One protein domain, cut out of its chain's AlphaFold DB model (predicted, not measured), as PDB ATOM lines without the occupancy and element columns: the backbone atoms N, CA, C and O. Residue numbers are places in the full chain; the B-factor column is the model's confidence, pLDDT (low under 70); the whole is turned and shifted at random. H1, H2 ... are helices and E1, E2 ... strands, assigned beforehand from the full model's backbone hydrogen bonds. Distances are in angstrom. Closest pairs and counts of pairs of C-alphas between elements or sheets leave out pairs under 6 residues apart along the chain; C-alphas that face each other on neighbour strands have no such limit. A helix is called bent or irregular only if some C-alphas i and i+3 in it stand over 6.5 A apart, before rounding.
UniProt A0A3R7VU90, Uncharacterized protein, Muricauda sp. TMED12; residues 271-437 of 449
ATOM      1  N   ARG A 271      -7.009  20.425 -57.555       93.81
ATOM      2  CA  ARG A 271      -7.902  20.468 -56.391       93.81
ATOM      3  C   ARG A 271      -7.141  20.422 -55.087       93.81
ATOM      4  O   ARG A 271      -6.391  19.476 -54.839       93.81
ATOM      5  N   PHE A 272      -7.364  21.418 -54.246       96.12
ATOM      6  CA  PHE A 272      -6.915  21.434 -52.868       96.12
ATOM      7  C   PHE A 272      -7.572  20.299 -52.079       96.12
ATOM      8  O   PHE A 272      -8.766  20.045 -52.200       96.12
ATOM      9  N   GLY A 273      -6.773  19.611 -51.268       94.88
ATOM     10  CA  GLY A 273      -7.242  18.564 -50.366       94.88
ATOM     11  C   GLY A 273      -7.228  19.025 -48.915       94.88
ATOM     12  O   GLY A 273      -8.262  19.072 -48.260       94.88
ATOM     13  N   SER A 274      -6.045  19.339 -48.383       94.38
ATOM     14  CA  SER A 274      -5.898  19.729 -46.976       94.38
ATOM     15  C   SER A 274      -4.630  20.535 -46.720       94.38
ATOM     16  O   SER A 274      -3.699  20.551 -47.526       94.38
ATOM     17  N   HIS A 275      -4.558  21.168 -45.552       93.88
ATOM     18  CA  HIS A 275      -3.339  21.766 -45.021       93.88
ATOM     19  C   HIS A 275      -2.961  21.147 -43.675       93.88
ATOM     20  O   HIS A 275      -3.794  20.631 -42.935       93.88
ATOM     21  N   GLN A 276      -1.676  21.210 -43.344       90.56
ATOM     22  CA  GLN A 276      -1.137  20.814 -42.049       90.56
ATOM     23  C   GLN A 276      -0.219  21.923 -41.553       90.56
ATOM     24  O   GLN A 276       0.829  22.186 -42.145       90.56
ATOM     25  N   LEU A 277      -0.608  22.574 -40.459       87.38
ATOM     26  CA  LEU A 277       0.164  23.678 -39.889       87.38
ATOM     27  C   LEU A 277       1.393  23.206 -39.116       87.38
ATOM     28  O   LEU A 277       2.213  24.034 -38.750       87.38
ATOM     29  N   VAL A 278       1.533  21.911 -38.838       73.94
ATOM     30  CA  VAL A 278       2.681  21.318 -38.142       73.94
ATOM     31  C   VAL A 278       2.968  19.926 -38.712       73.94
ATOM     32  O   VAL A 278       2.070  19.253 -39.222       73.94
ATOM     33  N   ALA A 279       4.219  19.474 -38.629       60.03
ATOM     34  CA  ALA A 279       4.574  18.104 -38.986       60.03
ATOM     35  C   ALA A 279       4.084  17.128 -37.896       60.03
ATOM     36  O   ALA A 279       4.616  17.118 -36.790       60.03
ATOM     37  N   GLY A 280       3.076  16.306 -38.202       52.53
ATOM     38  CA  GLY A 280       2.775  15.082 -37.447       52.53
ATOM     39  C   GLY A 280       1.941  15.183 -36.160       52.53
ATOM     40  O   GLY A 280       1.663  14.133 -35.588       52.53
ATOM     41  N   ARG A 281       1.493  16.360 -35.688       49.47
ATOM     42  CA  ARG A 281       0.613  16.471 -34.494       49.47
ATOM     43  C   ARG A 281      -0.530  17.485 -34.642       49.47
ATOM     44  O   ARG A 281      -0.506  18.316 -35.533       49.47
ATOM     45  N   LYS A 282      -1.559  17.376 -33.792       53.75
ATOM     46  CA  LYS A 282      -2.791  18.200 -33.809       53.75
ATOM     47  C   LYS A 282      -2.755  19.428 -32.881       53.75
ATOM     48  O   LYS A 282      -3.769  20.099 -32.751       53.75
ATOM     49  N   ASP A 283      -1.633  19.711 -32.223       60.06
ATOM     50  CA  ASP A 283      -1.556  20.771 -31.209       60.06
ATOM     51  C   ASP A 283      -0.688  21.946 -31.687       60.06
ATOM     52  O   ASP A 283       0.405  21.751 -32.227       60.06
ATOM     53  N   PHE A 284      -1.199  23.159 -31.466       58.56
ATOM     54  CA  PHE A 284      -0.574  24.461 -31.707       58.56
ATOM     55  C   PHE A 284       0.840  24.576 -31.126       58.56
ATOM     56  O   PHE A 284       1.688  25.203 -31.759       58.56
ATOM     57  N   PHE A 285       1.125  23.908 -29.996       59.75
ATOM     58  CA  PHE A 285       2.404  24.058 -29.285       59.75
ATOM     59  C   PHE A 285       3.079  22.775 -28.790       59.75
ATOM     60  O   PHE A 285       4.177  22.875 -28.247       59.75
ATOM     61  N   ALA A 286       2.527  21.573 -29.005       52.75
ATOM     62  CA  ALA A 286       3.201  20.336 -28.585       52.75
ATOM     63  C   ALA A 286       4.469  20.056 -29.428       52.75
ATOM     64  O   ALA A 286       4.449  19.304 -30.409       52.75
ATOM     65  N   ASN A 287       5.591  20.656 -29.019       51.12
ATOM     66  CA  ASN A 287       6.949  20.516 -29.560       51.12
ATOM     67  C   ASN A 287       7.097  20.838 -31.059       51.12
ATOM     68  O   ASN A 287       7.821  20.147 -31.778       51.12
ATOM     69  N   SER A 288       6.443  21.894 -31.559       53.94
ATOM     70  CA  SER A 288       6.595  22.305 -32.964       53.94
ATOM     71  C   SER A 288       7.712  23.333 -33.163       53.94
ATOM     72  O   SER A 288       7.488  24.474 -33.559       53.94
ATOM     73  N   VAL A 289       8.960  22.885 -32.986       65.19
ATOM     74  CA  VAL A 289      10.156  23.553 -33.550       65.19
ATOM     75  C   VAL A 289      10.052  23.676 -35.080       65.19
ATOM     76  O   VAL A 289      10.762  24.451 -35.722       65.19
ATOM     77  N   SER A 290       9.148  22.901 -35.692       78.44
ATOM     78  CA  SER A 290       8.899  22.920 -37.124       78.44
ATOM     79  C   SER A 290       8.275  24.245 -37.564       78.44
ATOM     80  O   SER A 290       7.135  24.599 -37.252       78.44
ATOM     81  N   LYS A 291       9.032  24.944 -38.404       86.06
ATOM     82  CA  LYS A 291       8.577  26.103 -39.173       86.06
ATOM     83  C   LYS A 291       7.806  25.730 -40.445       86.06
ATOM     84  O   LYS A 291       7.510  26.618 -41.242       86.06
ATOM     85  N   ASP A 292       7.537  24.439 -40.648       88.44
ATOM     86  CA  ASP A 292       6.906  23.918 -41.857       88.44
ATOM     87  C   ASP A 292       5.387  24.096 -41.804       88.44
ATOM     88  O   ASP A 292       4.766  23.966 -40.744       88.44
ATOM     89  N   VAL A 293       4.798  24.338 -42.972       92.44
ATOM     90  CA  VAL A 293       3.372  24.153 -43.256       92.44
ATOM     91  C   VAL A 293       3.275  23.313 -44.522       92.44
ATOM     92  O   VAL A 293       4.049  23.514 -45.458       92.44
ATOM     93  N   TYR A 294       2.351  22.361 -44.560       93.25
ATOM     94  CA  TYR A 294       2.154  21.498 -45.720       93.25
ATOM     95  C   TYR A 294       0.796  21.742 -46.350       93.25
ATOM     96  O   TYR A 294      -0.198  21.818 -45.637       93.25
ATOM     97  N   LEU A 295       0.756  21.792 -47.677       94.75
ATOM     98  CA  LEU A 295      -0.471  21.750 -48.466       94.75
ATOM     99  C   LEU A 295      -0.515  20.426 -49.225       94.75
ATOM    100  O   LEU A 295       0.494  20.005 -49.791       94.75
ATOM    101  N   GLN A 296      -1.670  19.779 -49.234       94.00
ATOM    102  CA  GLN A 296      -1.960  18.578 -50.006       94.00
ATOM    103  C   GLN A 296      -3.017  18.920 -51.044       94.00
ATOM    104  O   GLN A 296      -4.011  19.572 -50.729       94.00
ATOM    105  N   TYR A 297      -2.786  18.497 -52.275       92.75
ATOM    106  CA  TYR A 297      -3.658  18.777 -53.407       92.75
ATOM    107  C   TYR A 297      -3.467  17.709 -54.479       92.75
ATOM    108  O   TYR A 297      -2.599  16.844 -54.359       92.75
ATOM    109  N   THR A 298      -4.277  17.761 -55.524       90.00
ATOM    110  CA  THR A 298      -4.138  16.901 -56.698       90.00
ATOM    111  C   THR A 298      -3.866  17.737 -57.938       90.00
ATOM    112  O   THR A 298      -4.346  18.865 -58.030       90.00
ATOM    113  N   VAL A 299      -3.081  17.189 -58.865       84.94
ATOM    114  CA  VAL A 299      -2.912  17.687 -60.239       84.94
ATOM    115  C   VAL A 299      -3.310  16.538 -61.153       84.94
ATOM    116  O   VAL A 299      -2.699  15.471 -61.074       84.94
ATOM    117  N   ASP A 300      -4.367  16.712 -61.941       84.81
ATOM    118  CA  ASP A 300      -4.941  15.677 -62.814       84.81
ATOM    119  C   ASP A 300      -5.150  14.343 -62.073       84.81
ATOM    120  O   ASP A 300      -4.735  13.267 -62.504       84.81
ATOM    121  N   GLY A 301      -5.721  14.436 -60.866       84.94
ATOM    122  CA  GLY A 301      -5.991  13.297 -59.981       84.94
ATOM    123  C   GLY A 301      -4.773  12.732 -59.238       84.94
ATOM    124  O   GLY A 301      -4.942  11.916 -58.334       84.94
ATOM    125  N   LYS A 302      -3.545  13.172 -59.539       86.38
ATOM    126  CA  LYS A 302      -2.326  12.691 -58.868       86.38
ATOM    127  C   LYS A 302      -2.038  13.494 -57.608       86.38
ATOM    128  O   LYS A 302      -1.997  14.722 -57.646       86.38
ATOM    129  N   ALA A 303      -1.800  12.800 -56.497       89.38
ATOM    130  CA  ALA A 303      -1.516  13.426 -55.211       89.38
ATOM    131  C   ALA A 303      -0.176  14.180 -55.212       89.38
ATOM    132  O   ALA A 303       0.876  13.643 -55.573       89.38
ATOM    133  N   MET A 304      -0.230  15.418 -54.732       88.12
ATOM    134  CA  MET A 304       0.888  16.338 -54.593       88.12
ATOM    135  C   MET A 304       0.937  16.888 -53.168       88.12
ATOM    136  O   MET A 304      -0.085  17.080 -52.504       88.12
ATOM    137  N   LYS A 305       2.148  17.184 -52.702       90.81
ATOM    138  CA  LYS A 305       2.401  17.814 -51.408       90.81
ATOM    139  C   LYS A 305       3.356  18.983 -51.587       90.81
ATOM    140  O   LYS A 305       4.444  18.814 -52.121       90.81
ATOM    141  N   MET A 306       2.988  20.160 -51.098       91.88
ATOM    142  CA  MET A 306       3.882  21.316 -51.048       91.88
ATOM    143  C   MET A 306       4.279  21.614 -49.606       91.88
ATOM    144  O   MET A 306       3.422  21.706 -48.733       91.88
ATOM    145  N   GLN A 307       5.577  21.774 -49.361       92.81
ATOM    146  CA  GLN A 307       6.134  22.213 -48.083       92.81
ATOM    147  C   GLN A 307       6.495  23.696 -48.157       92.81
ATOM    148  O   GLN A 307       7.345  24.081 -48.954       92.81
ATOM    149  N   LEU A 308       5.890  24.511 -47.301       94.31
ATOM    150  CA  LEU A 308       6.174  25.934 -47.147       94.31
ATOM    151  C   LEU A 308       7.106  26.143 -45.950       94.31
ATOM    152  O   LEU A 308       6.773  25.743 -44.831       94.31
ATOM    153  N   ARG A 309       8.281  26.739 -46.185       91.94
ATOM    154  CA  ARG A 309       9.265  27.088 -45.140       91.94
ATOM    155  C   ARG A 309      10.349  28.024 -45.669       91.94
ATOM    156  O   ARG A 309      10.527  28.166 -46.876       91.94
ATOM    157  N   THR A 310      11.161  28.586 -44.775       90.69
ATOM    158  CA  THR A 310      12.502  29.056 -45.149       90.69
ATOM    159  C   THR A 310      13.490  27.893 -45.269       90.69
ATOM    160  O   THR A 310      13.564  27.015 -44.400       90.69
ATOM    161  N   PHE A 311      14.287  27.889 -46.339       79.06
ATOM    162  CA  PHE A 311      15.365  26.909 -46.551       79.06
ATOM    163  C   PHE A 311      16.760  27.456 -46.214       79.06
ATOM    164  O   PHE A 311      17.719  26.690 -46.186       79.06
ATOM    165  N   SER A 312      16.877  28.754 -45.921       75.31
ATOM    166  CA  SER A 312      18.111  29.367 -45.424       75.31
ATOM    167  C   SER A 312      18.153  29.393 -43.888       75.31
ATOM    168  O   SER A 312      17.145  29.165 -43.209       75.31
ATOM    169  N   SER A 313      19.333  29.683 -43.335       66.06
ATOM    170  CA  SER A 313      19.577  29.855 -41.896       66.06
ATOM    171  C   SER A 313      19.116  31.217 -41.343       66.06
ATOM    172  O   SER A 313      19.488  31.582 -40.232       66.06
ATOM    173  N   GLY A 314      18.293  31.979 -42.074       78.81
ATOM    174  CA  GLY A 314      17.817  33.298 -41.645       78.81
ATOM    175  C   GLY A 314      16.428  33.665 -42.171       78.81
ATOM    176  O   GLY A 314      15.692  32.828 -42.694       78.81
ATOM    177  N   MET A 315      16.073  34.948 -42.058       85.00
ATOM    178  CA  MET A 315      14.828  35.516 -42.603       85.00
ATOM    179  C   MET A 315      14.969  35.835 -44.098       85.00
ATOM    180  O   MET A 315      15.001  36.995 -44.524       85.00
ATOM    181  N   SER A 316      15.177  34.790 -44.891       86.12
ATOM    182  CA  SER A 316      15.238  34.838 -46.350       86.12
ATOM    183  C   SER A 316      14.883  33.472 -46.931       86.12
ATOM    184  O   SER A 316      14.782  32.486 -46.203       86.12
ATOM    185  N   GLY A 317      14.693  33.395 -48.249       85.12
ATOM    186  CA  GLY A 317      14.487  32.111 -48.918       85.12
ATOM    187  C   GLY A 317      13.270  31.348 -48.391       85.12
ATOM    188  O   GLY A 317      13.343  30.127 -48.251       85.12
ATOM    189  N   TRP A 318      12.185  32.062 -48.064       93.88
ATOM    190  CA  TRP A 318      10.870  31.447 -47.892       93.88
ATOM    191  C   TRP A 318      10.393  30.957 -49.259       93.88
ATOM    192  O   TRP A 318      10.447  31.704 -50.239       93.88
ATOM    193  N   GLN A 319      10.056  29.674 -49.352       92.50
ATOM    194  CA  GLN A 319       9.755  28.990 -50.609       92.50
ATOM    195  C   GLN A 319       8.757  27.854 -50.367       92.50
ATOM    196  O   GLN A 319       8.671  27.310 -49.263       92.50
ATOM    197  N   GLY A 320       8.048  27.472 -51.426       90.94
ATOM    198  CA  GLY A 320       7.290  26.232 -51.507       90.94
ATOM    199  C   GLY A 320       8.098  25.166 -52.233       90.94
ATOM    200  O   GLY A 320       8.552  25.399 -53.347       90.94
ATOM    201  N   GLU A 321       8.298  24.004 -51.623       88.81
ATOM    202  CA  GLU A 321       8.907  22.838 -52.267       88.81
ATOM    203  C   GLU A 321       7.820  21.819 -52.605       88.81
ATOM    204  O   GLU A 321       7.161  21.294 -51.705       88.81
ATOM    205  N   ILE A 322       7.623  21.560 -53.898       85.81
ATOM    206  CA  ILE A 322       6.590  20.657 -54.407       85.81
ATOM    207  C   ILE A 322       7.167  19.242 -54.532       85.81
ATOM    208  O   ILE A 322       8.154  19.009 -55.232       85.81
ATOM    209  N   LYS A 323       6.515  18.283 -53.876       82.56
ATOM    210  CA  LYS A 323       6.833  16.853 -53.868       82.56
ATOM    211  C   LYS A 323       5.635  16.080 -54.427       82.56
ATOM    212  O   LYS A 323       4.498  16.374 -54.065       82.56
ATOM    213  N   GLY A 324       5.881  15.102 -55.291       68.94
ATOM    214  CA  GLY A 324       4.838  14.303 -55.940       68.94
ATOM    215  C   GLY A 324       5.325  12.895 -56.272       68.94
ATOM    216  O   GLY A 324       6.529  12.672 -56.380       68.94
ATOM    217  N   ALA A 325       4.387  11.958 -56.431       53.53
ATOM    218  CA  ALA A 325       4.675  10.534 -56.643       53.53
ATOM    219  C   ALA A 325       5.297  10.204 -58.018       53.53
ATOM    220  O   ALA A 325       5.880   9.138 -58.170       53.53
ATOM    221  N   ALA A 326       5.196  11.107 -59.004       38.28
ATOM    222  CA  ALA A 326       5.675  10.867 -60.372       38.28
ATOM    223  C   ALA A 326       6.697  11.900 -60.898       38.28
ATOM    224  O   ALA A 326       7.345  11.637 -61.905       38.28
ATOM    225  N   ALA A 327       6.867  13.054 -60.237       42.75
ATOM    226  CA  ALA A 327       7.922  14.035 -60.518       42.75
ATOM    227  C   ALA A 327       7.999  15.077 -59.386       42.75
ATOM    228  O   ALA A 327       6.973  15.534 -58.876       42.75
ATOM    229  N   ALA A 328       9.210  15.487 -58.995       48.47
ATOM    230  CA  ALA A 328       9.395  16.627 -58.100       48.47
ATOM    231  C   ALA A 328       9.048  17.927 -58.850       48.47
ATOM    232  O   ALA A 328       9.676  18.245 -59.855       48.47
ATOM    233  N   GLY A 329       8.077  18.700 -58.354       56.34
ATOM    234  CA  GLY A 329       7.611  19.945 -58.990       56.34
ATOM    235  C   GLY A 329       8.536  21.152 -58.777       56.34
ATOM    236  O   GLY A 329       8.181  22.279 -59.112       56.34
ATOM    237  N   GLY A 330       9.719  20.934 -58.197       72.88
ATOM    238  CA  GLY A 330      10.709  21.973 -57.938       72.88
ATOM    239  C   GLY A 330      10.366  22.886 -56.756       72.88
ATOM    240  O   GLY A 330       9.517  22.585 -55.914       72.88
ATOM    241  N   LYS A 331      11.094  24.006 -56.669       82.25
ATOM    242  CA  LYS A 331      10.929  25.034 -55.635       82.25
ATOM    243  C   LYS A 331      10.338  26.304 -56.233       82.25
ATOM    244  O   LYS A 331      10.784  26.766 -57.281       82.25
ATOM    245  N   VAL A 332       9.395  26.909 -55.523       84.56
ATOM    246  CA  VAL A 332       8.743  28.166 -55.887       84.56
ATOM    247  C   VAL A 332       9.086  29.219 -54.843       84.56
ATOM    248  O   VAL A 332       8.823  29.047 -53.656       84.56
ATOM    249  N   GLY A 333       9.717  30.310 -55.280       88.56
ATOM    250  CA  GLY A 333      10.111  31.415 -54.405       88.56
ATOM    251  C   GLY A 333       8.919  32.106 -53.738       88.56
ATOM    252  O   GLY A 333       7.857  32.211 -54.340       88.56
ATOM    253  N   GLY A 334       9.106  32.643 -52.531       90.81
ATOM    254  CA  GLY A 334       8.058  33.327 -51.769       90.81
ATOM    255  C   GLY A 334       7.369  34.479 -52.502       90.81
ATOM    256  O   GLY A 334       6.155  34.627 -52.412       90.81
ATOM    257  N   GLY A 335       8.113  35.230 -53.320       89.88
ATOM    258  CA  GLY A 335       7.528  36.253 -54.193       89.88
ATOM    259  C   GLY A 335       6.563  35.666 -55.230       89.88
ATOM    260  O   GLY A 335       5.489  36.211 -55.444       89.88
ATOM    261  N   ASN A 336       6.889  34.502 -55.803       88.94
ATOM    262  CA  ASN A 336       6.012  33.802 -56.746       88.94
ATOM    263  C   ASN A 336       4.800  33.172 -56.046       88.94
ATOM    264  O   ASN A 336       3.715  33.152 -56.622       88.94
ATOM    265  N   LEU A 337       4.953  32.703 -54.800       93.56
ATOM    266  CA  LEU A 337       3.810  32.292 -53.980       93.56
ATOM    267  C   LEU A 337       2.855  33.476 -53.787       93.56
ATOM    268  O   LEU A 337       1.681  33.379 -54.118       93.56
ATOM    269  N   GLN A 338       3.347  34.631 -53.350       94.19
ATOM    270  CA  GLN A 338       2.510  35.822 -53.163       94.19
ATOM    271  C   GLN A 338       1.882  36.310 -54.474       94.19
ATOM    272  O   GLN A 338       0.704  36.654 -54.505       94.19
ATOM    273  N   GLN A 339       2.618  36.241 -55.581       90.94
ATOM    274  CA  GLN A 339       2.086  36.572 -56.899       90.94
ATOM    275  C   GLN A 339       0.967  35.620 -57.344       90.94
ATOM    276  O   GLN A 339       0.037  36.056 -58.017       90.94
ATOM    277  N   SER A 340       1.010  34.343 -56.949       92.62
ATOM    278  CA  SER A 340      -0.067  33.394 -57.259       92.62
ATOM    279  C   SER A 340      -1.406  33.775 -56.610       92.62
ATOM    280  O   SER A 340      -2.449  33.519 -57.211       92.62
ATOM    281  N   LEU A 341      -1.379  34.458 -55.453       95.31
ATOM    282  CA  LEU A 341      -2.568  35.048 -54.821       95.31
ATOM    283  C   LEU A 341      -3.126  36.191 -55.676       95.31
ATOM    284  O   LEU A 341      -4.318  36.215 -55.970       95.31
ATOM    285  N   VAL A 342      -2.254  37.097 -56.128       93.44
ATOM    286  CA  VAL A 342      -2.638  38.247 -56.964       93.44
ATOM    287  C   VAL A 342      -3.218  37.792 -58.300       93.44
ATOM    288  O   VAL A 342      -4.272  38.271 -58.703       93.44
ATOM    289  N   LEU A 343      -2.591  36.810 -58.955       89.25
ATOM    290  CA  LEU A 343      -3.122  36.203 -60.183       89.25
ATOM    291  C   LEU A 343      -4.432  35.451 -59.944       89.25
ATOM    292  O   LEU A 343      -5.244  35.317 -60.849       89.25
ATOM    293  N   ALA A 344      -4.658  34.967 -58.723       92.31
ATOM    294  CA  ALA A 344      -5.945  34.425 -58.333       92.31
ATOM    295  C   ALA A 344      -6.933  35.541 -57.977       92.31
ATOM    296  O   ALA A 344      -7.968  35.222 -57.426       92.31
ATOM    297  N   GLY A 345      -6.663  36.821 -58.250       92.69
ATOM    298  CA  GLY A 345      -7.548  37.961 -57.981       92.69
ATOM    299  C   GLY A 345      -7.678  38.347 -56.506       92.69
ATOM    300  O   GLY A 345      -8.641  39.014 -56.134       92.69
ATOM    301  N   ILE A 346      -6.739  37.924 -55.655       95.19
ATOM    302  CA  ILE A 346      -6.667  38.345 -54.254       95.19
ATOM    303  C   ILE A 346      -5.822  39.629 -54.179       95.19
ATOM    304  O   ILE A 346      -4.651  39.596 -54.566       95.19
ATOM    305  N   PRO A 347      -6.356  40.755 -53.670       93.12
ATOM    306  CA  PRO A 347      -5.615  42.012 -53.610       93.12
ATOM    307  C   PRO A 347      -4.336  41.901 -52.776       93.12
ATOM    308  O   PRO A 347      -4.345  41.313 -51.694       93.12
ATOM    309  N   ALA A 348      -3.254  42.548 -53.220       91.56
ATOM    310  CA  ALA A 348      -1.993  42.590 -52.473       91.56
ATOM    311  C   ALA A 348      -2.142  43.205 -51.066       91.56
ATOM    312  O   ALA A 348      -1.388  42.861 -50.166       91.56
ATOM    313  N   SER A 349      -3.153  44.052 -50.845       92.69
ATOM    314  CA  SER A 349      -3.504  44.603 -49.528       92.69
ATOM    315  C   SER A 349      -4.045  43.563 -48.535       92.69
ATOM    316  O   SER A 349      -4.135  43.846 -47.345       92.69
ATOM    317  N   SER A 350      -4.399  42.358 -48.997       93.81
ATOM    318  CA  SER A 350      -4.934  41.279 -48.154       93.81
ATOM    319  C   SER A 350      -3.848  40.447 -47.458       93.81
ATOM    320  O   SER A 350      -4.175  39.526 -46.710       93.81
ATOM    321  N   PHE A 351      -2.563  40.721 -47.707       94.88
ATOM    322  CA  PHE A 351      -1.448  39.998 -47.097       94.88
ATOM    323  C   PHE A 351      -0.202  40.877 -46.953       94.88
ATOM    324  O   PHE A 351       0.011  41.809 -47.719       94.88
ATOM    325  N   ILE A 352       0.664  40.556 -45.990       93.56
ATOM    326  CA  ILE A 352       1.964  41.222 -45.838       93.56
ATOM    327  C   ILE A 352       2.989  40.511 -46.726       93.56
ATOM    328  O   ILE A 352       3.146  39.286 -46.643       93.56
ATOM    329  N   ASP A 353       3.701  41.253 -47.574       91.62
ATOM    330  CA  ASP A 353       4.734  40.672 -48.426       91.62
ATOM    331  C   ASP A 353       5.958  40.204 -47.609       91.62
ATOM    332  O   ASP A 353       6.230  40.667 -46.498       91.62
ATOM    333  N   GLN A 354       6.720  39.254 -48.157       89.81
ATOM    334  CA  GLN A 354       7.851  38.643 -47.450       89.81
ATOM    335  C   GLN A 354       8.990  39.626 -47.116       89.81
ATOM    336  O   GLN A 354       9.803  39.335 -46.233       89.81
ATOM    337  N   THR A 355       9.098  40.751 -47.828       87.06
ATOM    338  CA  THR A 355      10.128  41.770 -47.599       87.06
ATOM    339  C   THR A 355       9.705  42.654 -46.434       87.06
ATOM    340  O   THR A 355      10.467  42.797 -45.477       87.06
ATOM    341  N   THR A 356       8.468  43.154 -46.460       89.44
ATOM    342  CA  THR A 356       7.877  43.960 -45.380       89.44
ATOM    343  C   THR A 356       7.798  43.171 -44.074       89.44
ATOM    344  O   THR A 356       8.208  43.658 -43.017       89.44
ATOM    345  N   PHE A 357       7.377  41.902 -44.133       92.50
ATOM    346  CA  PHE A 357       7.259  41.077 -42.931       92.50
ATOM    347  C   PHE A 357       8.603  40.826 -42.233       92.50
ATOM    348  O   PHE A 357       8.648  40.603 -41.027       92.50
ATOM    349  N   LYS A 358       9.731  40.904 -42.949       90.50
ATOM    350  CA  LYS A 358      11.065  40.686 -42.368       90.50
ATOM    351  C   LYS A 358      11.397  41.667 -41.239       90.50
ATOM    352  O   LYS A 358      12.135  41.311 -40.321       90.50
ATOM    353  N   ALA A 359      10.903  42.903 -41.304       85.94
ATOM    354  CA  ALA A 359      11.065  43.877 -40.226       85.94
ATOM    355  C   ALA A 359      10.125  43.561 -39.051       85.94
ATOM    356  O   ALA A 359      10.588  43.453 -37.916       85.94
ATOM    357  N   ALA A 360       8.846  43.305 -39.340       86.88
ATOM    358  CA  ALA A 360       7.829  42.960 -38.340       86.88
ATOM    359  C   ALA A 360       8.155  41.670 -37.564       86.88
ATOM    360  O   ALA A 360       7.911  41.576 -36.364       86.88
ATOM    361  N   ALA A 361       8.784  40.692 -38.221       89.31
ATOM    362  CA  ALA A 361       9.225  39.454 -37.589       89.31
ATOM    363  C   ALA A 361      10.297  39.675 -36.510       89.31
ATOM    364  O   ALA A 361      10.419  38.848 -35.612       89.31
ATOM    365  N   ARG A 362      11.076  40.766 -36.584       88.62
ATOM    366  CA  ARG A 362      12.067  41.108 -35.549       88.62
ATOM    367  C   ARG A 362      11.433  41.787 -34.347       88.62
ATOM    368  O   ARG A 362      11.831  41.491 -33.230       88.62
ATOM    369  N   SER A 363      10.493  42.703 -34.585       85.56
ATOM    370  CA  SER A 363       9.831  43.433 -33.502       85.56
ATOM    371  C   SER A 363       8.813  42.574 -32.761       85.56
ATOM    372  O   SER A 363       8.563  42.839 -31.593       85.56
ATOM    373  N   MET A 364       8.235  41.560 -33.424       87.06
ATOM    374  CA  MET A 364       7.257  40.629 -32.844       87.06
ATOM    375  C   MET A 364       6.150  41.352 -32.066       87.06
ATOM    376  O   MET A 364       5.756  40.926 -30.985       87.06
ATOM    377  N   SER A 365       5.669  42.470 -32.621       90.88
ATOM    378  CA  SER A 365       4.692  43.325 -31.944       90.88
ATOM    379  C   SER A 365       3.412  42.564 -31.588       90.88
ATOM    380  O   SER A 365       3.006  41.645 -32.305       90.88
ATOM    381  N   ASP A 366       2.724  43.005 -30.536       91.81
ATOM    382  CA  ASP A 366       1.463  42.403 -30.088       91.81
ATOM    383  C   ASP A 366       0.414  42.330 -31.202       91.81
ATOM    384  O   ASP A 366      -0.269  41.316 -31.343       91.81
ATOM    385  N   ALA A 367       0.342  43.349 -32.064       92.62
ATOM    386  CA  ALA A 367      -0.541  43.350 -33.227       92.62
ATOM    387  C   ALA A 367      -0.173  42.247 -34.240       92.62
ATOM    388  O   ALA A 367      -1.048  41.552 -34.761       92.62
ATOM    389  N   THR A 368       1.123  42.046 -34.495       93.12
ATOM    390  CA  THR A 368       1.616  40.989 -35.389       93.12
ATOM    391  C   THR A 368       1.332  39.596 -34.825       93.12
ATOM    392  O   THR A 368       0.868  38.721 -35.558       93.12
ATOM    393  N   VAL A 369       1.569  39.389 -33.526       93.69
ATOM    394  CA  VAL A 369       1.294  38.112 -32.845       93.69
ATOM    395  C   VAL A 369      -0.206  37.821 -32.816       93.69
ATOM    396  O   VAL A 369      -0.618  36.702 -33.115       93.69
ATOM    397  N   LYS A 370      -1.038  38.829 -32.538       95.25
ATOM    398  CA  LYS A 370      -2.499  38.702 -32.582       95.25
ATOM    399  C   LYS A 370      -2.986  38.274 -33.969       95.25
ATOM    400  O   LYS A 370      -3.735  37.308 -34.080       95.25
ATOM    401  N   SER A 371      -2.503  38.927 -35.028       94.69
ATOM    402  CA  SER A 371      -2.832  38.562 -36.415       94.69
ATOM    403  C   SER A 371      -2.426  37.117 -36.744       94.69
ATOM    404  O   SER A 371      -3.227  36.348 -37.278       94.69
ATOM    405  N   TYR A 372      -1.219  36.700 -36.344       94.00
ATOM    406  CA  TYR A 372      -0.765  35.313 -36.482       94.00
ATOM    407  C   TYR A 372      -1.716  34.313 -35.812       94.00
ATOM    408  O   TYR A 372      -2.127  33.336 -36.439       94.00
ATOM    409  N   VAL A 373      -2.080  34.573 -34.554       93.31
ATOM    410  CA  VAL A 373      -2.980  33.724 -33.767       93.31
ATOM    411  C   VAL A 373      -4.345  33.603 -34.437       93.31
ATOM    412  O   VAL A 373      -4.856  32.495 -34.574       93.31
ATOM    413  N   GLN A 374      -4.913  34.708 -34.915       94.38
ATOM    414  CA  GLN A 374      -6.213  34.712 -35.589       94.38
ATOM    415  C   GLN A 374      -6.207  33.872 -36.870       94.38
ATOM    416  O   GLN A 374      -7.109  33.058 -37.081       94.38
ATOM    417  N   MET A 375      -5.164  34.012 -37.693       95.00
ATOM    418  CA  MET A 375      -4.992  33.181 -38.885       95.00
ATOM    419  C   MET A 375      -4.813  31.705 -38.524       95.00
ATOM    420  O   MET A 375      -5.395  30.839 -39.173       95.00
ATOM    421  N   TYR A 376      -4.042  31.406 -37.474       92.00
ATOM    422  CA  TYR A 376      -3.847  30.036 -37.015       92.00
ATOM    423  C   TYR A 376      -5.163  29.401 -36.552       92.00
ATOM    424  O   TYR A 376      -5.484  28.312 -37.018       92.00
ATOM    425  N   LYS A 377      -5.948  30.083 -35.699       90.69
ATOM    426  CA  LYS A 377      -7.254  29.585 -35.212       90.69
ATOM    427  C   LYS A 377      -8.184  29.224 -36.350       90.69
ATOM    428  O   LYS A 377      -8.787  28.157 -36.331       90.69
ATOM    429  N   TYR A 378      -8.267  30.114 -37.338       92.44
ATOM    430  CA  TYR A 378      -9.092  29.904 -38.520       92.44
ATOM    431  C   TYR A 378      -8.711  28.614 -39.263       92.44
ATOM    432  O   TYR A 378      -9.566  27.944 -39.826       92.44
ATOM    433  N   LEU A 379      -7.427  28.250 -39.251       92.19
ATOM    434  CA  LEU A 379      -6.902  27.093 -39.967       92.19
ATOM    435  C   LEU A 379      -6.863  25.796 -39.138       92.19
ATOM    436  O   LEU A 379      -6.816  24.721 -39.731       92.19
ATOM    437  N   SER A 380      -6.811  25.846 -37.807       86.44
ATOM    438  CA  SER A 380      -6.525  24.675 -36.957       86.44
ATOM    439  C   SER A 380      -7.731  24.083 -36.224       86.44
ATOM    440  O   SER A 380      -7.594  23.013 -35.633       86.44
ATOM    441  N   ASN A 381      -8.892  24.752 -36.243       78.69
ATOM    442  CA  ASN A 381     -10.047  24.429 -35.390       78.69
ATOM    443  C   ASN A 381      -9.698  24.364 -33.884       78.69
ATOM    444  O   ASN A 381     -10.346  23.645 -33.119       78.69
ATOM    445  N   ASP A 382      -8.666  25.094 -33.446       83.06
ATOM    446  CA  ASP A 382      -8.256  25.141 -32.040       83.06
ATOM    447  C   ASP A 382      -9.322  25.825 -31.170       83.06
ATOM    448  O   ASP A 382      -9.803  26.916 -31.490       83.06
ATOM    449  N   LYS A 383      -9.684  25.176 -30.058       85.69
ATOM    450  CA  LYS A 383     -10.759  25.617 -29.158       85.69
ATOM    451  C   LYS A 383     -10.294  26.566 -28.049       85.69
ATOM    452  O   LYS A 383     -11.149  27.141 -27.379       85.69
ATOM    453  N   ARG A 384      -8.983  26.751 -27.845       88.31
ATOM    454  CA  ARG A 384      -8.455  27.691 -26.837       88.31
ATOM    455  C   ARG A 384      -8.902  29.118 -27.122       88.31
ATOM    456  O   ARG A 384      -9.097  29.500 -28.280       88.31
ATOM    457  N   SER A 385      -9.028  29.939 -26.086       90.94
ATOM    458  CA  SER A 385      -9.317  31.369 -26.238       90.94
ATOM    459  C   SER A 385      -8.200  32.091 -27.004       90.94
ATOM    460  O   SER A 385      -7.058  31.635 -27.068       90.94
ATOM    461  N   GLU A 386      -8.518  33.226 -27.638       91.19
ATOM    462  CA  GLU A 386      -7.503  34.021 -28.350       91.19
ATOM    463  C   GLU A 386      -6.388  34.495 -27.400       91.19
ATOM    464  O   GLU A 386      -5.214  34.426 -27.756       91.19
ATOM    465  N   SER A 387      -6.737  34.894 -26.175       91.75
ATOM    466  CA  SER A 387      -5.792  35.329 -25.141       91.75
ATOM    467  C   SER A 387      -4.816  34.230 -24.722       91.75
ATOM    468  O   SER A 387      -3.611  34.479 -24.671       91.75
ATOM    469  N   GLU A 388      -5.302  33.008 -24.483       90.62
ATOM    470  CA  GLU A 388      -4.440  31.858 -24.165       90.62
ATOM    471  C   GLU A 388      -3.477  31.563 -25.317       90.62
ATOM    472  O   GLU A 388      -2.281  31.360 -25.117       90.62
ATOM    473  N   MET A 389      -3.982  31.598 -26.550       89.25
ATOM    474  CA  MET A 389      -3.182  31.355 -27.745       89.25
ATOM    475  C   MET A 389      -2.117  32.436 -27.976       89.25
ATOM    476  O   MET A 389      -1.010  32.112 -28.405       89.25
ATOM    477  N   ILE A 390      -2.419  33.705 -27.677       91.81
ATOM    478  CA  ILE A 390      -1.444  34.805 -27.722       91.81
ATOM    479  C   ILE A 390      -0.342  34.593 -26.686       91.81
ATOM    480  O   ILE A 390       0.831  34.737 -27.028       91.81
ATOM    481  N   ALA A 391      -0.692  34.239 -25.445       90.25
ATOM    482  CA  ALA A 391       0.291  34.005 -24.388       90.25
ATOM    483  C   ALA A 391       1.274  32.888 -24.776       90.25
ATOM    484  O   ALA A 391       2.490  33.078 -24.733       90.25
ATOM    485  N   LEU A 392       0.746  31.766 -25.264       87.31
ATOM    486  CA  LEU A 392       1.557  30.644 -25.723       87.31
ATOM    487  C   LEU A 392       2.393  30.988 -26.972       87.31
ATOM    488  O   LEU A 392       3.552  30.590 -27.074       87.31
ATOM    489  N   ALA A 393       1.847  31.779 -27.906       88.25
ATOM    490  CA  ALA A 393       2.593  32.231 -29.079       88.25
ATOM    491  C   ALA A 393       3.784  33.102 -28.668       88.25
ATOM    492  O   ALA A 393       4.885  32.904 -29.175       88.25
ATOM    493  N   LYS A 394       3.596  34.024 -27.716       89.06
ATOM    494  CA  LYS A 394       4.685  34.852 -27.178       89.06
ATOM    495  C   LYS A 394       5.782  33.998 -26.538       89.06
ATOM    496  O   LYS A 394       6.952  34.240 -26.825       89.06
ATOM    497  N   GLN A 395       5.423  32.983 -25.751       86.56
ATOM    498  CA  GLN A 395       6.395  32.060 -25.154       86.56
ATOM    499  C   GLN A 395       7.214  31.330 -26.230       86.56
ATOM    500  O   GLN A 395       8.443  31.364 -26.214       86.56
ATOM    501  N   GLN A 396       6.552  30.743 -27.228       84.12
ATOM    502  CA  GLN A 396       7.242  30.040 -28.312       84.12
ATOM    503  C   GLN A 396       8.170  30.970 -29.114       84.12
ATOM    504  O   GLN A 396       9.251  30.571 -29.550       84.12
ATOM    505  N   LEU A 397       7.756  32.219 -29.327       86.50
ATOM    506  CA  LEU A 397       8.550  33.211 -30.046       86.50
ATOM    507  C   LEU A 397       9.805  33.640 -29.282       86.50
ATOM    508  O   LEU A 397      10.830  33.882 -29.923       86.50
ATOM    509  N   GLN A 398       9.754  33.685 -27.947       85.62
ATOM    510  CA  GLN A 398      10.938  33.908 -27.111       85.62
ATOM    511  C   GLN A 398      11.962  32.775 -27.273       85.62
ATOM    512  O   GLN A 398      13.159  33.044 -27.343       85.62
ATOM    513  N   GLU A 399      11.501  31.529 -27.397       84.75
ATOM    514  CA  GLU A 399      12.368  30.354 -27.544       84.75
ATOM    515  C   GLU A 399      12.935  30.192 -28.967       84.75
ATOM    516  O   GLU A 399      14.110  29.870 -29.143       84.75
ATOM    517  N   LEU A 400      12.113  30.399 -30.004       86.75
ATOM    518  CA  LEU A 400      12.459  30.068 -31.399       86.75
ATOM    519  C   LEU A 400      12.925  31.270 -32.237       86.75
ATOM    520  O   LEU A 400      13.570  31.101 -33.280       86.75
ATOM    521  N   GLY A 401      12.597  32.486 -31.800       89.25
ATOM    522  CA  GLY A 401      13.066  33.741 -32.378       89.25
ATOM    523  C   GLY A 401      12.500  34.116 -33.756       89.25
ATOM    524  O   GLY A 401      11.708  33.419 -34.397       89.25
ATOM    525  N   ALA A 402      12.968  35.268 -34.251       90.56
ATOM    526  CA  ALA A 402      12.450  35.939 -35.447       90.56
ATOM    527  C   ALA A 402      12.544  35.104 -36.738       90.56
ATOM    528  O   ALA A 402      11.661  35.172 -37.591       90.56
ATOM    529  N   SER A 403      13.600  34.297 -36.905       89.81
ATOM    530  CA  SER A 403      13.775  33.457 -38.104       89.81
ATOM    531  C   SER A 403      12.715  32.365 -38.213       89.81
ATOM    532  O   SER A 403      12.247  32.066 -39.317       89.81
ATOM    533  N   TRP A 404      12.326  31.774 -37.081       90.06
ATOM    534  CA  TRP A 404      11.224  30.823 -37.046       90.06
ATOM    535  C   TRP A 404       9.905  31.537 -37.338       90.06
ATOM    536  O   TRP A 404       9.173  31.108 -38.234       90.06
ATOM    537  N   PHE A 405       9.662  32.675 -36.675       92.12
ATOM    538  CA  PHE A 405       8.425  33.436 -36.843       92.12
ATOM    539  C   PHE A 405       8.214  33.886 -38.283       92.12
ATOM    540  O   PHE A 405       7.142  33.685 -38.842       92.12
ATOM    541  N   TYR A 406       9.271  34.395 -38.919       94.00
ATOM    542  CA  TYR A 406       9.295  34.757 -40.330       94.00
ATOM    543  C   TYR A 406       8.778  33.633 -41.234       94.00
ATOM    544  O   TYR A 406       7.866  33.831 -42.033       94.00
ATOM    545  N   SER A 407       9.333  32.431 -41.083       93.44
ATOM    546  CA  SER A 407       8.931  31.272 -41.881       93.44
ATOM    547  C   SER A 407       7.505  30.825 -41.575       93.44
ATOM    548  O   SER A 407       6.743  30.521 -42.496       93.44
ATOM    549  N   LYS A 408       7.151  30.748 -40.287       92.56
ATOM    550  CA  LYS A 408       5.864  30.210 -39.852       92.56
ATOM    551  C   LYS A 408       4.721  31.140 -40.225       92.56
ATOM    552  O   LYS A 408       3.764  30.694 -40.850       92.56
ATOM    553  N   PHE A 409       4.858  32.426 -39.913       94.62
ATOM    554  CA  PHE A 409       3.865  33.443 -40.216       94.62
ATOM    555  C   PHE A 409       3.568  33.508 -41.707       94.62
ATOM    556  O   PHE A 409       2.408  33.409 -42.081       94.62
ATOM    557  N   LEU A 410       4.589  33.615 -42.569       96.69
ATOM    558  CA  LEU A 410       4.365  33.716 -44.016       96.69
ATOM    559  C   LEU A 410       3.636  32.487 -44.567       96.69
ATOM    560  O   LEU A 410       2.749  32.616 -45.406       96.69
ATOM    561  N   SER A 411       3.960  31.301 -44.052       96.00
ATOM    562  CA  SER A 411       3.326  30.050 -44.471       96.00
ATOM    563  C   SER A 411       1.877  29.931 -43.977       96.00
ATOM    564  O   SER A 411       1.002  29.504 -44.732       96.00
ATOM    565  N   VAL A 412       1.604  30.350 -42.736       95.50
ATOM    566  CA  VAL A 412       0.248  30.423 -42.162       95.50
ATOM    567  C   VAL A 412      -0.588  31.478 -42.884       95.50
ATOM    568  O   VAL A 412      -1.693  31.170 -43.312       95.50
ATOM    569  N   GLN A 413      -0.049  32.679 -43.100       97.56
ATOM    570  CA  GLN A 413      -0.719  33.764 -43.817       97.56
ATOM    571  C   GLN A 413      -1.075  33.349 -45.242       97.56
ATOM    572  O   GLN A 413      -2.210  33.530 -45.665       97.56
ATOM    573  N   PHE A 414      -0.128  32.761 -45.977       98.00
ATOM    574  CA  PHE A 414      -0.376  32.288 -47.337       98.00
ATOM    575  C   PHE A 414      -1.549  31.297 -47.386       98.00
ATOM    576  O   PHE A 414      -2.481  31.475 -48.168       98.00
ATOM    577  N   THR A 415      -1.531  30.309 -46.485       97.75
ATOM    578  CA  THR A 415      -2.575  29.279 -46.364       97.75
ATOM    579  C   THR A 415      -3.923  29.884 -45.956       97.75
ATOM    580  O   THR A 415      -4.958  29.556 -46.530       97.75
ATOM    581  N   TYR A 416      -3.917  30.813 -44.999       97.81
ATOM    582  CA  TYR A 416      -5.106  31.521 -44.533       97.81
ATOM    583  C   TYR A 416      -5.770  32.312 -45.656       97.81
ATOM    584  O   TYR A 416      -6.969  32.179 -45.876       97.81
ATOM    585  N   VAL A 417      -4.993  33.106 -46.391       98.00
ATOM    586  CA  VAL A 417      -5.510  34.005 -47.428       98.00
ATOM    587  C   VAL A 417      -6.115  33.224 -48.596       98.00
ATOM    588  O   VAL A 417      -7.200  33.571 -49.068       98.00
ATOM    589  N   MET A 418      -5.468  32.141 -49.043       97.50
ATOM    590  CA  MET A 418      -6.012  31.309 -50.125       97.50
ATOM    591  C   MET A 418      -7.304  30.580 -49.717       97.50
ATOM    592  O   MET A 418      -8.229  30.520 -50.522       97.50
ATOM    593  N   ILE A 419      -7.397  30.086 -48.473       96.88
ATOM    594  CA  ILE A 419      -8.591  29.379 -47.977       96.88
ATOM    595  C   ILE A 419      -9.730  30.364 -47.704       96.88
ATOM    596  O   ILE A 419     -10.848  30.157 -48.164       96.88
ATOM    597  N   LYS A 420      -9.456  31.474 -47.010       97.12
ATOM    598  CA  LYS A 420     -10.474  32.479 -46.670       97.12
ATOM    599  C   LYS A 420     -11.111  33.115 -47.904       97.12
ATOM    600  O   LYS A 420     -12.280  33.481 -47.866       97.12
ATOM    601  N   SER A 421     -10.348  33.268 -48.983       97.00
ATOM    602  CA  SER A 421     -10.862  33.791 -50.254       97.00
ATOM    603  C   SER A 421     -11.640  32.756 -51.074       97.00
ATOM    604  O   SER A 421     -12.235  33.126 -52.084       97.00
ATOM    605  N   GLY A 422     -11.619  31.475 -50.687       96.94
ATOM    606  CA  GLY A 422     -12.202  30.379 -51.462       96.94
ATOM    607  C   GLY A 422     -11.475  30.102 -52.781       96.94
ATOM    608  O   GLY A 422     -12.016  29.414 -53.641       96.94
ATOM    609  N   ARG A 423     -10.261  30.643 -52.971       96.88
ATOM    610  CA  ARG A 423      -9.508  30.566 -54.236       96.88
ATOM    611  C   ARG A 423      -8.342  29.581 -54.186       96.88
ATOM    612  O   ARG A 423      -7.462  29.643 -55.042       96.88
ATOM    613  N   GLN A 424      -8.316  28.671 -53.207       96.19
ATOM    614  CA  GLN A 424      -7.219  27.715 -53.015       96.19
ATOM    615  C   GLN A 424      -6.821  26.945 -54.286       96.19
ATOM    616  O   GLN A 424      -5.629  26.846 -54.578       96.19
ATOM    617  N   ASP A 425      -7.790  26.471 -55.070       94.31
ATOM    618  CA  ASP A 425      -7.536  25.703 -56.296       94.31
ATOM    619  C   ASP A 425      -6.873  26.574 -57.366       94.31
ATOM    620  O   ASP A 425      -5.847  26.197 -57.932       94.31
ATOM    621  N   GLN A 426      -7.392  27.788 -57.573       92.44
ATOM    622  CA  GLN A 426      -6.830  28.747 -58.526       92.44
ATOM    623  C   GLN A 426      -5.422  29.195 -58.120       92.44
ATOM    624  O   GLN A 426      -4.536  29.299 -58.965       92.44
ATOM    625  N   VAL A 427      -5.191  29.434 -56.828       94.31
ATOM    626  CA  VAL A 427      -3.867  29.784 -56.298       94.31
ATOM    627  C   VAL A 427      -2.871  28.658 -56.578       94.31
ATOM    628  O   VAL A 427      -1.794  28.913 -57.115       94.31
ATOM    629  N   LEU A 428      -3.225  27.405 -56.280       92.06
ATOM    630  CA  LEU A 428      -2.364  26.250 -56.550       92.06
ATOM    631  C   LEU A 428      -2.138  26.033 -58.055       92.06
ATOM    632  O   LEU A 428      -1.011  25.730 -58.454       92.06
ATOM    633  N   LYS A 429      -3.159  26.266 -58.893       88.25
ATOM    634  CA  LYS A 429      -3.027  26.285 -60.358       88.25
ATOM    635  C   LYS A 429      -2.014  27.324 -60.810       88.25
ATOM    636  O   LYS A 429      -1.073  26.990 -61.526       88.25
ATOM    637  N   ASN A 430      -2.115  28.547 -60.299       88.25
ATOM    638  CA  ASN A 430      -1.167  29.615 -60.592       88.25
ATOM    639  C   ASN A 430       0.261  29.258 -60.153       88.25
ATOM    640  O   ASN A 430       1.199  29.545 -60.885       88.25
ATOM    641  N   ILE A 431       0.460  28.596 -59.009       87.81
ATOM    642  CA  ILE A 431       1.794  28.134 -58.578       87.81
ATOM    643  C   ILE A 431       2.389  27.140 -59.579       87.81
ATOM    644  O   ILE A 431       3.543  27.307 -59.981       87.81
ATOM    645  N   ALA A 432       1.618  26.124 -59.981       80.44
ATOM    646  CA  ALA A 432       2.060  25.126 -60.953       80.44
ATOM    647  C   ALA A 432       2.412  25.784 -62.299       80.44
ATOM    648  O   ALA A 432       3.482  25.539 -62.859       80.44
ATOM    649  N   MET A 433       1.565  26.705 -62.757       77.69
ATOM    650  CA  MET A 433       1.777  27.473 -63.980       77.69
ATOM    651  C   MET A 433       2.999  28.406 -63.897       77.69
ATOM    652  O   MET A 433       3.808  28.431 -64.821       77.69
ATOM    653  N   ILE A 434       3.216  29.121 -62.783       78.12
ATOM    654  CA  ILE A 434       4.405  29.976 -62.582       78.12
ATOM    655  C   ILE A 434       5.685  29.131 -62.576       78.12
ATOM    656  O   ILE A 434       6.720  29.551 -63.102       78.12
ATOM    657  N   ALA A 435       5.649  27.940 -61.972       72.31
ATOM    658  CA  ALA A 435       6.795  27.037 -61.967       72.31
ATOM    659  C   ALA A 435       7.187  26.634 -63.399       72.31
ATOM    660  O   ALA A 435       8.377  26.667 -63.725       72.31
ATOM    661  N   ALA A 436       6.190  26.361 -64.245       69.62
ATOM    662  CA  ALA A 436       6.341  25.997 -65.652       69.62
ATOM    663  C   ALA A 436       6.538  27.187 -66.617       69.62
ATOM    664  O   ALA A 436       6.719  26.954 -67.809       69.62
ATOM    665  N   SER A 437       6.502  28.438 -66.135       67.00
ATOM    666  CA  SER A 437       6.438  29.645 -66.986       67.00
ATOM    667  C   SER A 437       5.274  29.595 -67.998       67.00
ATOM    668  O   SER A 437       5.389  30.065 -69.127       67.00
TER     669      SER A 437
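AT A GLANCE: This is residues 271 to 437 of the 449 residues of an uncharacterized protein of Muricauda sp. TMED12 (UniProt A0A3R7VU90). A strongly twisted wall of five antiparallel strands has H1, H4b and H5 over one face and no named helix on the other. The long helix H4 folds sharply back at residues 400 and 401: its arm H4b runs through the middle of the domain, with H2 and H3 packed on it, while its arm H4a packs on H3 at the end away from the sheet. The printed part has 167 residues, with strands E1 to E5 followed by helices H1 to H5; the sheet's order is E1, E2, E3, E4, E5. The class is mixed, helices and strands, and the whole is compact, with a radius of gyration of the C-alphas of 15.2 A and spans of 43 by 30 by 30 A.

HOW THE PARTS SIT: E1, residues 271 to 276, E2, residues 293 to 299, E3, residues 302 to 310, E4, residues 318 to 324, and E5, residues 330 to 333, form a meander, each strand the antiparallel neighbour of the one before. Within hydrogen-bond range are N 273 and O 296 at 2.8 A for E1 and E2, N 295 and O 306 at 2.9 A for E2 and E3, N 307 and O 321 at 2.9 A for E3 and E4, and N 320 and O 332 at 2.8 A for E4 and E5. H1, residues 334 to 343, is on the sheet at a height of 7.9 A. H2 is residues 357 to 363 and H3 is residues 366 to 380; neither is on the sheet, H3 only just, with 4 pairs of C-alphas within 10 A. H4, residues 386 to 420, was assigned as one helix by its hydrogen bonds but is bent, with C-alphas 399 and 402 9.7 A apart; its arms are H4a, residues 386 to 399, and H4b, residues 402 to 420. H4b is on the sheet at a height of 8.2 A, over E2 and E3, and runs along the strands, at 4 degrees to E3 on the local plane. H3 touches H4b at a steep tilt of 51 degrees, the same way, the closest C-alphas being those of Met 375 and Tyr 416, 5.9 A apart. H3 touches H4a with residues 369 to 374 alone, closest at the C-alphas of Lys 370 and Ile 390, 6.3 A apart. H2 touches H4b, closest at the C-alphas of Arg 362 and Ala 402, 5.2 A apart. H5, residues 424 to 435, is on the same face as H1 and H4b, and touches H1 at a steep tilt of 57 degrees, closest at the C-alphas of Ser 340 and Asn 430, 5.2 A apart. Every O i to N i+4 pair is within hydrogen-bond range in H3, H4a, H4b and H5, against 5 of 6 in H1 and 2 of 3 in H2.

IN THESE COORDINATES: E1 begins at C-alpha 271, (-7.902, 20.468, -56.391). E3 is 26.0 A long, H3 20.6 A, H4a 20.2 A and H4b 25.8 A from first to last C-alpha. H4b begins at C-alpha 402, (12.450, 35.939, -35.447), and H5 ends at C-alpha 435, (6.795, 27.037, -61.967).

THE WHOLE: The two C-alphas farthest apart, those of Ala 326 and Ser 387, are 44.4 A apart. The printed part has no cut; the links E1 to E2 and H1 to H2 are long. The pLDDT is under 70 at residues 279 to 289, 313, 324 to 329 and 436 to 437.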